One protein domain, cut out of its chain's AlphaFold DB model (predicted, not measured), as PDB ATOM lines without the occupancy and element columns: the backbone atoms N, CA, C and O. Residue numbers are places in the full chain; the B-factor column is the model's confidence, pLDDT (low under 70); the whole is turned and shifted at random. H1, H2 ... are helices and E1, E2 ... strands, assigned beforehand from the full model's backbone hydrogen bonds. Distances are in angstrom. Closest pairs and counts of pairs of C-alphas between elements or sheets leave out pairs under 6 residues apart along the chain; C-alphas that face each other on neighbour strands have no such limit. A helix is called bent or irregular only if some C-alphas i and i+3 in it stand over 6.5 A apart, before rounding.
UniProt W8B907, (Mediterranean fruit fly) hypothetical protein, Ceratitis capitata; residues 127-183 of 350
ATOM      1  N   TYR A 127     172.390-107.252 115.670       57.88
ATOM      2  CA  TYR A 127     172.977-108.586 115.757       57.88
ATOM      3  C   TYR A 127     173.763-108.891 114.480       57.88
ATOM      4  O   TYR A 127     173.189-108.896 113.391       57.88
ATOM      5  N   ASP A 128     175.058-109.177 114.621       61.81
ATOM      6  CA  ASP A 128     175.880-109.802 113.578       61.81
ATOM      7  C   ASP A 128     176.396-111.151 114.102       61.81
ATOM      8  O   ASP A 128     177.495-111.277 114.652       61.81
ATOM      9  N   GLY A 129     175.524-112.161 114.059       81.12
ATOM     10  CA  GLY A 129     175.779-113.464 114.675       81.12
ATOM     11  C   GLY A 129     175.890-113.372 116.201       81.12
ATOM     12  O   GLY A 129     174.944-112.972 116.872       81.12
ATOM     13  N   ASN A 130     177.053-113.735 116.749       86.56
ATOM     14  CA  ASN A 130     177.311-113.824 118.199       86.56
ATOM     15  C   ASN A 130     177.885-112.524 118.798       86.56
ATOM     16  O   ASN A 130     178.403-112.523 119.921       86.56
ATOM     17  N   LYS A 131     177.857-111.437 118.024       90.19
ATOM     18  CA  LYS A 131     178.368-110.119 118.394       90.19
ATOM     19  C   LYS A 131     177.215-109.143 118.580       90.19
ATOM     20  O   LYS A 131     176.312-109.060 117.750       90.19
ATOM     21  N   CYS A 132     177.294-108.393 119.668       89.44
ATOM     22  CA  CYS A 132     176.304-107.429 120.105       89.44
ATOM     23  C   CYS A 132     176.953-106.046 120.221       89.44
ATOM     24  O   CYS A 132     178.143-105.918 120.518       89.44
ATOM     25  N   HIS A 133     176.169-104.991 119.997       89.94
ATOM     26  CA  HIS A 133     176.629-103.614 120.172       89.94
ATOM     27  C   HIS A 133     176.030-103.006 121.431       89.94
ATOM     28  O   HIS A 133     174.813-103.029 121.607       89.94
ATOM     29  N   ILE A 134     176.882-102.419 122.269       87.19
ATOM     30  CA  ILE A 134     176.472-101.742 123.503       87.19
ATOM     31  C   ILE A 134     177.067-100.334 123.572       87.19
ATOM     32  O   ILE A 134     178.119-100.060 122.990       87.19
ATOM     33  N   TRP A 135     176.389 -99.437 124.286       87.50
ATOM     34  CA  TRP A 135     176.873 -98.087 124.570       87.50
ATOM     35  C   TRP A 135     177.416 -98.022 125.992       87.50
ATOM     36  O   TRP A 135     176.660 -98.176 126.949       87.50
ATOM     37  N   VAL A 136     178.710 -97.743 126.120       89.06
ATOM     38  CA  VAL A 136     179.392 -97.648 127.417       89.06
ATOM     39  C   VAL A 136     180.066 -96.286 127.578       89.06
ATOM     40  O   VAL A 136     180.349 -95.624 126.582       89.06
ATOM     41  N   PRO A 137     180.344 -95.823 128.802       90.12
ATOM     42  CA  PRO A 137     181.055 -94.566 129.028       90.12
ATOM     43  C   PRO A 137     182.468 -94.633 128.458       90.12
ATOM     44  O   PRO A 137     183.145 -95.652 128.584       90.12
ATOM     45  N   VAL A 138     182.943 -93.539 127.859       90.56
ATOM     46  CA  VAL A 138     184.265 -93.509 127.201       90.56
ATOM     47  C   VAL A 138     185.400 -93.882 128.165       90.56
ATOM     48  O   VAL A 138     186.350 -94.548 127.759       90.56
ATOM     49  N   GLU A 139     185.277 -93.504 129.439       88.12
ATOM     50  CA  GLU A 139     186.293 -93.721 130.479       88.12
ATOM     51  C   GLU A 139     186.422 -95.175 130.960       88.12
ATOM     52  O   GLU A 139     187.399 -95.509 131.625       88.12
ATOM     53  N   VAL A 140     185.490 -96.059 130.593       88.56
ATOM     54  CA  VAL A 140     185.511 -97.475 131.014       88.56
ATOM     55  C   VAL A 140     185.698 -98.449 129.857       88.56
ATOM     56  O   VAL A 140     185.696 -99.658 130.071       88.56
ATOM     57  N   VAL A 141     185.853 -97.948 128.628       89.38
ATOM     58  CA  VAL A 141     185.954 -98.791 127.426       89.38
ATOM     59  C   VAL A 141     187.093 -99.801 127.540       89.38
ATOM     60  O   VAL A 141     186.923-100.955 127.160       89.38
ATOM     61  N   ASP A 142     188.228 -99.396 128.111       88.19
ATOM     62  CA  ASP A 142     189.413-100.254 128.229       88.19
ATOM     63  C   ASP A 142     189.226-101.412 129.222       88.19
ATOM     64  O   ASP A 142     190.006-102.362 129.216       88.19
ATOM     65  N   LYS A 143     188.159-101.375 130.031       88.38
ATOM     66  CA  LYS A 143     187.786-102.476 130.921       88.38
ATOM     67  C   LYS A 143     186.992-103.584 130.227       88.38
ATOM     68  O   LYS A 143     186.793-104.640 130.818       88.38
ATOM     69  N   TYR A 144     186.529-103.363 128.995       86.06
ATOM     70  CA  TYR A 144     185.877-104.392 128.187       86.06
ATOM     71  C   TYR A 144     186.939-105.114 127.350       86.06
ATOM     72  O   TYR A 144     187.356-104.601 126.304       86.06
ATOM     73  N   PRO A 145     187.407-106.301 127.780       81.75
ATOM     74  CA  PRO A 145     188.471-106.996 127.081       81.75
ATOM     75  C   PRO A 145     188.036-107.313 125.656       81.75
ATOM     76  O   PRO A 145     186.939-107.807 125.401       81.75
ATOM     77  N   TYR A 146     188.938-107.039 124.719       88.12
ATOM     78  CA  TYR A 146     188.780-107.367 123.306       88.12
ATOM     79  C   TYR A 146     187.642-106.659 122.559       88.12
ATOM     80  O   TYR A 146     187.415-107.003 121.393       88.12
ATOM     81  N   ALA A 147     186.992-105.667 123.172       88.25
ATOM     82  CA  ALA A 147     185.940-104.884 122.543       88.25
ATOM     83  C   ALA A 147     186.465-104.036 121.372       88.25
ATOM     84  O   ALA A 147     187.573-103.493 121.419       88.25
ATOM     85  N   LEU A 148     185.657-103.903 120.316       89.56
ATOM     86  CA  LEU A 148     185.967-103.040 119.172       89.56
ATOM     87  C   LEU A 148     185.208-101.718 119.298       89.56
ATOM     88  O   LEU A 148     183.993-101.710 119.462       89.56
ATOM     89  N   ARG A 149     185.907-100.586 119.189       92.56
ATOM     90  CA  ARG A 149     185.292 -99.250 119.203       92.56
ATOM     91  C   ARG A 149     184.648 -98.969 117.839       92.56
ATOM     92  O   ARG A 149     185.347 -98.986 116.833       92.56
ATOM     93  N   ILE A 150     183.340 -98.701 117.813       92.44
ATOM     94  CA  ILE A 150     182.576 -98.450 116.575       92.44
ATOM     95  C   ILE A 150     182.309 -96.954 116.386       92.44
ATOM     96  O   ILE A 150     182.754 -96.356 115.412       92.44
ATOM     97  N   GLN A 151     181.570 -96.339 117.314       93.44
ATOM     98  CA  GLN A 151     181.081 -94.964 117.175       93.44
ATOM     99  C   GLN A 151     181.194 -94.210 118.498       93.44
ATOM    100  O   GLN A 151     180.774 -94.714 119.535       93.44
ATOM    101  N   LEU A 152     181.734 -92.992 118.457       93.62
ATOM    102  CA  LEU A 152     181.785 -92.097 119.611       93.62
ATOM    103  C   LEU A 152     180.572 -91.159 119.603       93.62
ATOM    104  O   LEU A 152     180.344 -90.440 118.630       93.62
ATOM    105  N   ASP A 153     179.834 -91.122 120.707       91.12
ATOM    106  CA  ASP A 153     178.844 -90.091 121.003       91.12
ATOM    107  C   ASP A 153     179.458 -89.063 121.956       91.12
ATOM    108  O   ASP A 153     179.480 -89.223 123.179       91.12
ATOM    109  N   GLN A 154     179.964 -87.978 121.367       91.69
ATOM    110  CA  GLN A 154     180.585 -86.882 122.108       91.69
ATOM    111  C   GLN A 154     179.598 -86.127 123.008       91.69
ATOM    112  O   GLN A 154     180.026 -85.553 124.005       91.69
ATOM    113  N   ARG A 155     178.294 -86.119 122.687       89.94
ATOM    114  CA  ARG A 155     177.288 -85.387 123.476       89.94
ATOM    115  C   ARG A 155     177.003 -86.085 124.795       89.94
ATOM    116  O   ARG A 155     176.921 -85.425 125.823       89.94
ATOM    117  N   ASN A 156     176.893 -87.408 124.752       85.06
ATOM    118  CA  ASN A 156     176.596 -88.221 125.927       85.06
ATOM    119  C   ASN A 156     177.852 -88.823 126.578       85.06
ATOM    120  O   ASN A 156     177.729 -89.578 127.537       85.06
ATOM    121  N   GLN A 157     179.051 -88.515 126.060       89.25
ATOM    122  CA  GLN A 157     180.322 -89.114 126.488       89.25
ATOM    123  C   GLN A 157     180.273 -90.655 126.498       89.25
ATOM    124  O   GLN A 157     180.821 -91.313 127.387       89.25
ATOM    125  N   GLN A 158     179.616 -91.239 125.489       90.00
ATOM    126  CA  GLN A 158     179.472 -92.687 125.331       90.00
ATOM    127  C   GLN A 158     180.224 -93.182 124.094       90.00
ATOM    128  O   GLN A 158     180.308 -92.506 123.073       90.00
ATOM    129  N   GLN A 159     180.746 -94.395 124.173       92.94
ATOM    130  CA  GLN A 159     181.357 -95.132 123.085       92.94
ATOM    131  C   GLN A 159     180.484 -96.350 122.776       92.94
ATOM    132  O   GLN A 159     180.256 -97.199 123.639       92.94
ATOM    133  N   LYS A 160     180.030 -96.466 121.528       92.50
ATOM    134  CA  LYS A 160     179.477 -97.706 120.990       92.50
ATOM    135  C   LYS A 160     180.628 -98.678 120.785       92.50
ATOM    136  O   LYS A 160     181.583 -98.354 120.061       92.50
ATOM    137  N   ILE A 161     180.536 -99.836 121.422       91.75
ATOM    138  CA  ILE A 161     181.505-100.921 121.310       91.75
ATOM    139  C   ILE A 161     180.835-102.212 120.839       91.75
ATOM    140  O   ILE A 161     179.658-102.446 121.109       91.75
ATOM    141  N   GLU A 162     181.597-103.043 120.137       91.88
ATOM    142  CA  GLU A 162     181.245-104.427 119.820       91.88
ATOM    143  C   GLU A 162     181.750-105.360 120.918       91.88
ATOM    144  O   GLU A 162     182.938-105.337 121.251       91.88
ATOM    145  N   VAL A 163     180.859-106.197 121.443       89.69
ATOM    146  CA  VAL A 163     181.138-107.216 122.463       89.69
ATOM    147  C   VAL A 163     180.486-108.544 122.081       89.69
ATOM    148  O   VAL A 163     179.684-108.611 121.150       89.69
ATOM    149  N   CYS A 164     180.818-109.615 122.799       90.31
ATOM    150  CA  CYS A 164     180.081-110.866 122.668       90.31
ATOM    151  C   CYS A 164     178.706-110.755 123.323       90.31
ATOM    152  O   CYS A 164     178.564-110.126 124.369       90.31
ATOM    153  N   CYS A 165     177.701-111.347 122.682       87.69
ATOM    154  CA  CYS A 165     176.350-111.397 123.229       87.69
ATOM    155  C   CYS A 165     176.291-112.230 124.527       87.69
ATOM    156  O   CYS A 165     177.181-113.056 124.762       87.69
ATOM    157  N   PRO A 166     175.243-112.066 125.358       81.44
ATOM    158  CA  PRO A 166     175.026-112.909 126.533       81.44
ATOM    159  C   PRO A 166     175.085-114.405 126.191       81.44
ATOM    160  O   PRO A 166     174.598-114.833 125.145       81.44
ATOM    161  N   GLY A 167     175.726-115.195 127.054       82.69
ATOM    162  CA  GLY A 167     175.982-116.619 126.806       82.69
ATOM    163  C   GLY A 167     177.190-116.908 125.904       82.69
ATOM    164  O   GLY A 167     177.480-118.074 125.649       82.69
ATOM    165  N   TYR A 168     177.928-115.887 125.449       89.12
ATOM    166  CA  TYR A 168     179.158-116.047 124.669       89.12
ATOM    167  C   TYR A 168     180.358-115.389 125.355       89.12
ATOM    168  O   TYR A 168     180.297-114.252 125.815       89.12
ATOM    169  N   ALA A 169     181.492-116.086 125.359       89.31
ATOM    170  CA  ALA A 169     182.759-115.593 125.877       89.31
ATOM    171  C   ALA A 169     183.676-115.106 124.736       89.31
ATOM    172  O   ALA A 169     183.765-115.760 123.687       89.31
ATOM    173  N   PRO A 170     184.392-113.982 124.923       90.06
ATOM    174  CA  PRO A 170     185.333-113.486 123.932       90.06
ATOM    175  C   PRO A 170     186.622-114.318 123.920       90.06
ATOM    176  O   PRO A 170     187.222-114.593 124.955       90.06
ATOM    177  N   MET A 171     187.089-114.665 122.723       89.56
ATOM    178  CA  MET A 171     188.378-115.309 122.479       89.56
ATOM    179  C   MET A 171     189.122-114.558 121.375       89.56
ATOM    180  O   MET A 171     188.553-114.279 120.319       89.56
ATOM    181  N   ARG A 172     190.408-114.251 121.579       89.38
ATOM    182  CA  ARG A 172     191.245-113.678 120.517       89.38
ATOM    183  C   ARG A 172     191.785-114.761 119.597       89.38
ATOM    184  O   ARG A 172     192.368-115.740 120.047       89.38
ATOM    185  N   TRP A 173     191.616-114.552 118.297       88.12
ATOM    186  CA  TRP A 173     192.128-115.430 117.254       88.12
ATOM    187  C   TRP A 173     192.649-114.603 116.081       88.12
ATOM    188  O   TRP A 173     191.887-113.875 115.442       88.12
ATOM    189  N   ARG A 174     193.957-114.695 115.801       90.19
ATOM    190  CA  ARG A 174     194.634-113.976 114.699       90.19
ATOM    191  C   ARG A 174     194.285-112.478 114.626       90.19
ATOM    192  O   ARG A 174     194.008-111.945 113.557       90.19
ATOM    193  N   GLY A 175     194.254-111.807 115.777       83.88
ATOM    194  CA  GLY A 175     193.945-110.375 115.870       83.88
ATOM    195  C   GLY A 175     192.453-110.012 115.832       83.88
ATOM    196  O   GLY A 175     192.125-108.854 116.065       83.88
ATOM    197  N   SER A 176     191.551-110.977 115.625       85.56
ATOM    198  CA  SER A 176     190.097-110.779 115.673       85.56
ATOM    199  C   SER A 176     189.484-111.369 116.947       85.56
ATOM    200  O   SER A 176     189.989-112.349 117.497       85.56
ATOM    201  N   THR A 177     188.393-110.773 117.425       88.81
ATOM    202  CA  THR A 177     187.598-111.303 118.542       88.81
ATOM    203  C   THR A 177     186.536-112.261 118.003       88.81
ATOM    204  O   THR A 177     185.682-111.868 117.205       88.81
ATOM    205  N   ILE A 178     186.580-113.510 118.465       90.38
ATOM    206  CA  ILE A 178     185.585-114.551 118.198       90.38
ATOM    207  C   ILE A 178     184.757-114.763 119.464       90.38
ATOM    208  O   ILE A 178     185.311-114.925 120.548       90.38
ATOM    209  N   CYS A 179     183.435-114.801 119.316       92.25
ATOM    210  CA  CYS A 179     182.504-115.054 120.410       92.25
ATOM    211  C   CYS A 179     182.116-116.531 120.429       92.25
ATOM    212  O   CYS A 179     181.392-117.003 119.546       92.25
ATOM    213  N   LYS A 180     182.649-117.265 121.412       91.69
ATOM    214  CA  LYS A 180     182.390-118.697 121.597       91.69
ATOM    215  C   LYS A 180     181.256-118.908 122.599       91.69
ATOM    216  O   LYS A 180     181.273-118.242 123.629       91.69
ATOM    217  N   PRO A 181     180.298-119.805 122.327       91.56
ATOM    218  CA  PRO A 181     179.208-120.070 123.255       91.56
ATOM    219  C   PRO A 181     179.737-120.682 124.557       91.56
ATOM    220  O   PRO A 181     180.753-121.383 124.565       91.56
ATOM    221  N   VAL A 182     179.040-120.395 125.651       88.88
ATOM    222  CA  VAL A 182     179.303-120.920 126.991       88.88
ATOM    223  C   VAL A 182     178.270-122.000 127.299       88.88
ATOM    224  O   VAL A 182     177.074-121.797 127.106       88.88
ATOM    225  N   CYS A 183     178.737-123.153 127.771       87.62
ATOM    226  CA  CYS A 183     177.891-124.272 128.167       87.62
ATOM    227  C   CYS A 183     178.361-124.818 129.515       87.62
ATOM    228  O   CYS A 183     179.565-125.013 129.706       87.62
TER     229      CYS A 183
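AT A GLANCE: This is residues 127 to 183 of the 350 residues of the protein "(Mediterranean fruit fly) hypothetical protein" of Ceratitis capitata (UniProt W8B907). A twisted sheet of three strands has a short, irregular helix over one face, and a two-stranded hairpin is set crosswise at one end of it, so that sheet and hairpin follow each other along the longest axis. The sheet is E1, E3 and E2 with E3 in the middle, H1 covers part of E3, and the hairpin E4 and E5 meets the sheet at the last residue of E3 and the first of E1. The printed part has 57 residues with one named helix and five named strands, in the order E1, H1, E2, E3, E4, E5; both sheets, E1 - E3 - E2 and E4 - E5, are antiparallel, and the class is mostly strand. The whole is compact by its radius of gyration of the C-alphas, 11.7 A, yet elongated in outline, with spans of 38 by 21 by 17 A.

IN THESE COORDINATES: Start at Tyr 127 and go on to C-alpha 131 at (178.368, -110.119, 118.394), where E1 begins; it runs through residues 131 to 137 and is 19.0 A long. H1 follows directly, residues 138 to 143, 10.3 A from first to last C-alpha. It is irregular: C-alphas 139 and 142 are 7.6 A apart. Next look at residues 148 to 153 for E2, 14.9 A long, and at residues 158 to 164 for E3, 18.4 A long, which begins with C-alpha 158 at (179.472, -92.687, 125.331). E4 holds residues 168 to 173 and measures 15.0 A. E5 holds residues 176 to 181, measures 16.2 A, and ends with C-alpha 181 at (179.208, -120.070, 123.255).

HOW THE PARTS SIT: Begin with the sheet E1 - E3 - E2, in which E3 is the inner strand and E1 and E2 are the edge strands. E1 and E3 are antiparallel at 149 degrees; look for N 132 and O 163 at 2.8 A and N 159 and O 136 at 2.7 A, both within hydrogen-bond range. E2 and E3 form a hairpin, antiparallel at 155 degrees, with N 160 and O 151 at 2.8 A. The sheet is only just strongly twisted, its C-alphas lying up to 4.1 A off the best plane. H1 is on this sheet at a height over the sheet of 9.1 A; it lies over E3 and runs along the strands, at 7 degrees to E3 on the local plane. The closest C-alphas of H1 and E3 are those of Val 138 and Gln 158, 5.2 A apart. E1, H1 and E2 make a split strand-helix-strand unit, two strands running the same way with a helix between them along the chain and E3 between them in the sheet; its crossover is right-handed. In H1, 0 of 2 O i to N i+4 pairs and 1 of 3 O i to N i+3 pairs are within hydrogen-bond range. Now move to the hairpin E4 and E5, antiparallel at 146 degrees, with N 171 and O 178 at 2.8 A. The closest C-alphas of E3 and E5 are those of Cys 164 and Cys 179, 5.3 A apart. H1 is apart from both E4 and E5, and E2 and E5 are only just apart, at 8.4 A.

THE WHOLE: The two C-alphas farthest apart are those of Arg 155 and Cys 183, at 39.2 A. The printed part has no cut, and each of its five links is tight. The mean pLDDT of the printed part of this model is 88.0; look at residues 127 to 128 for the two values under 70.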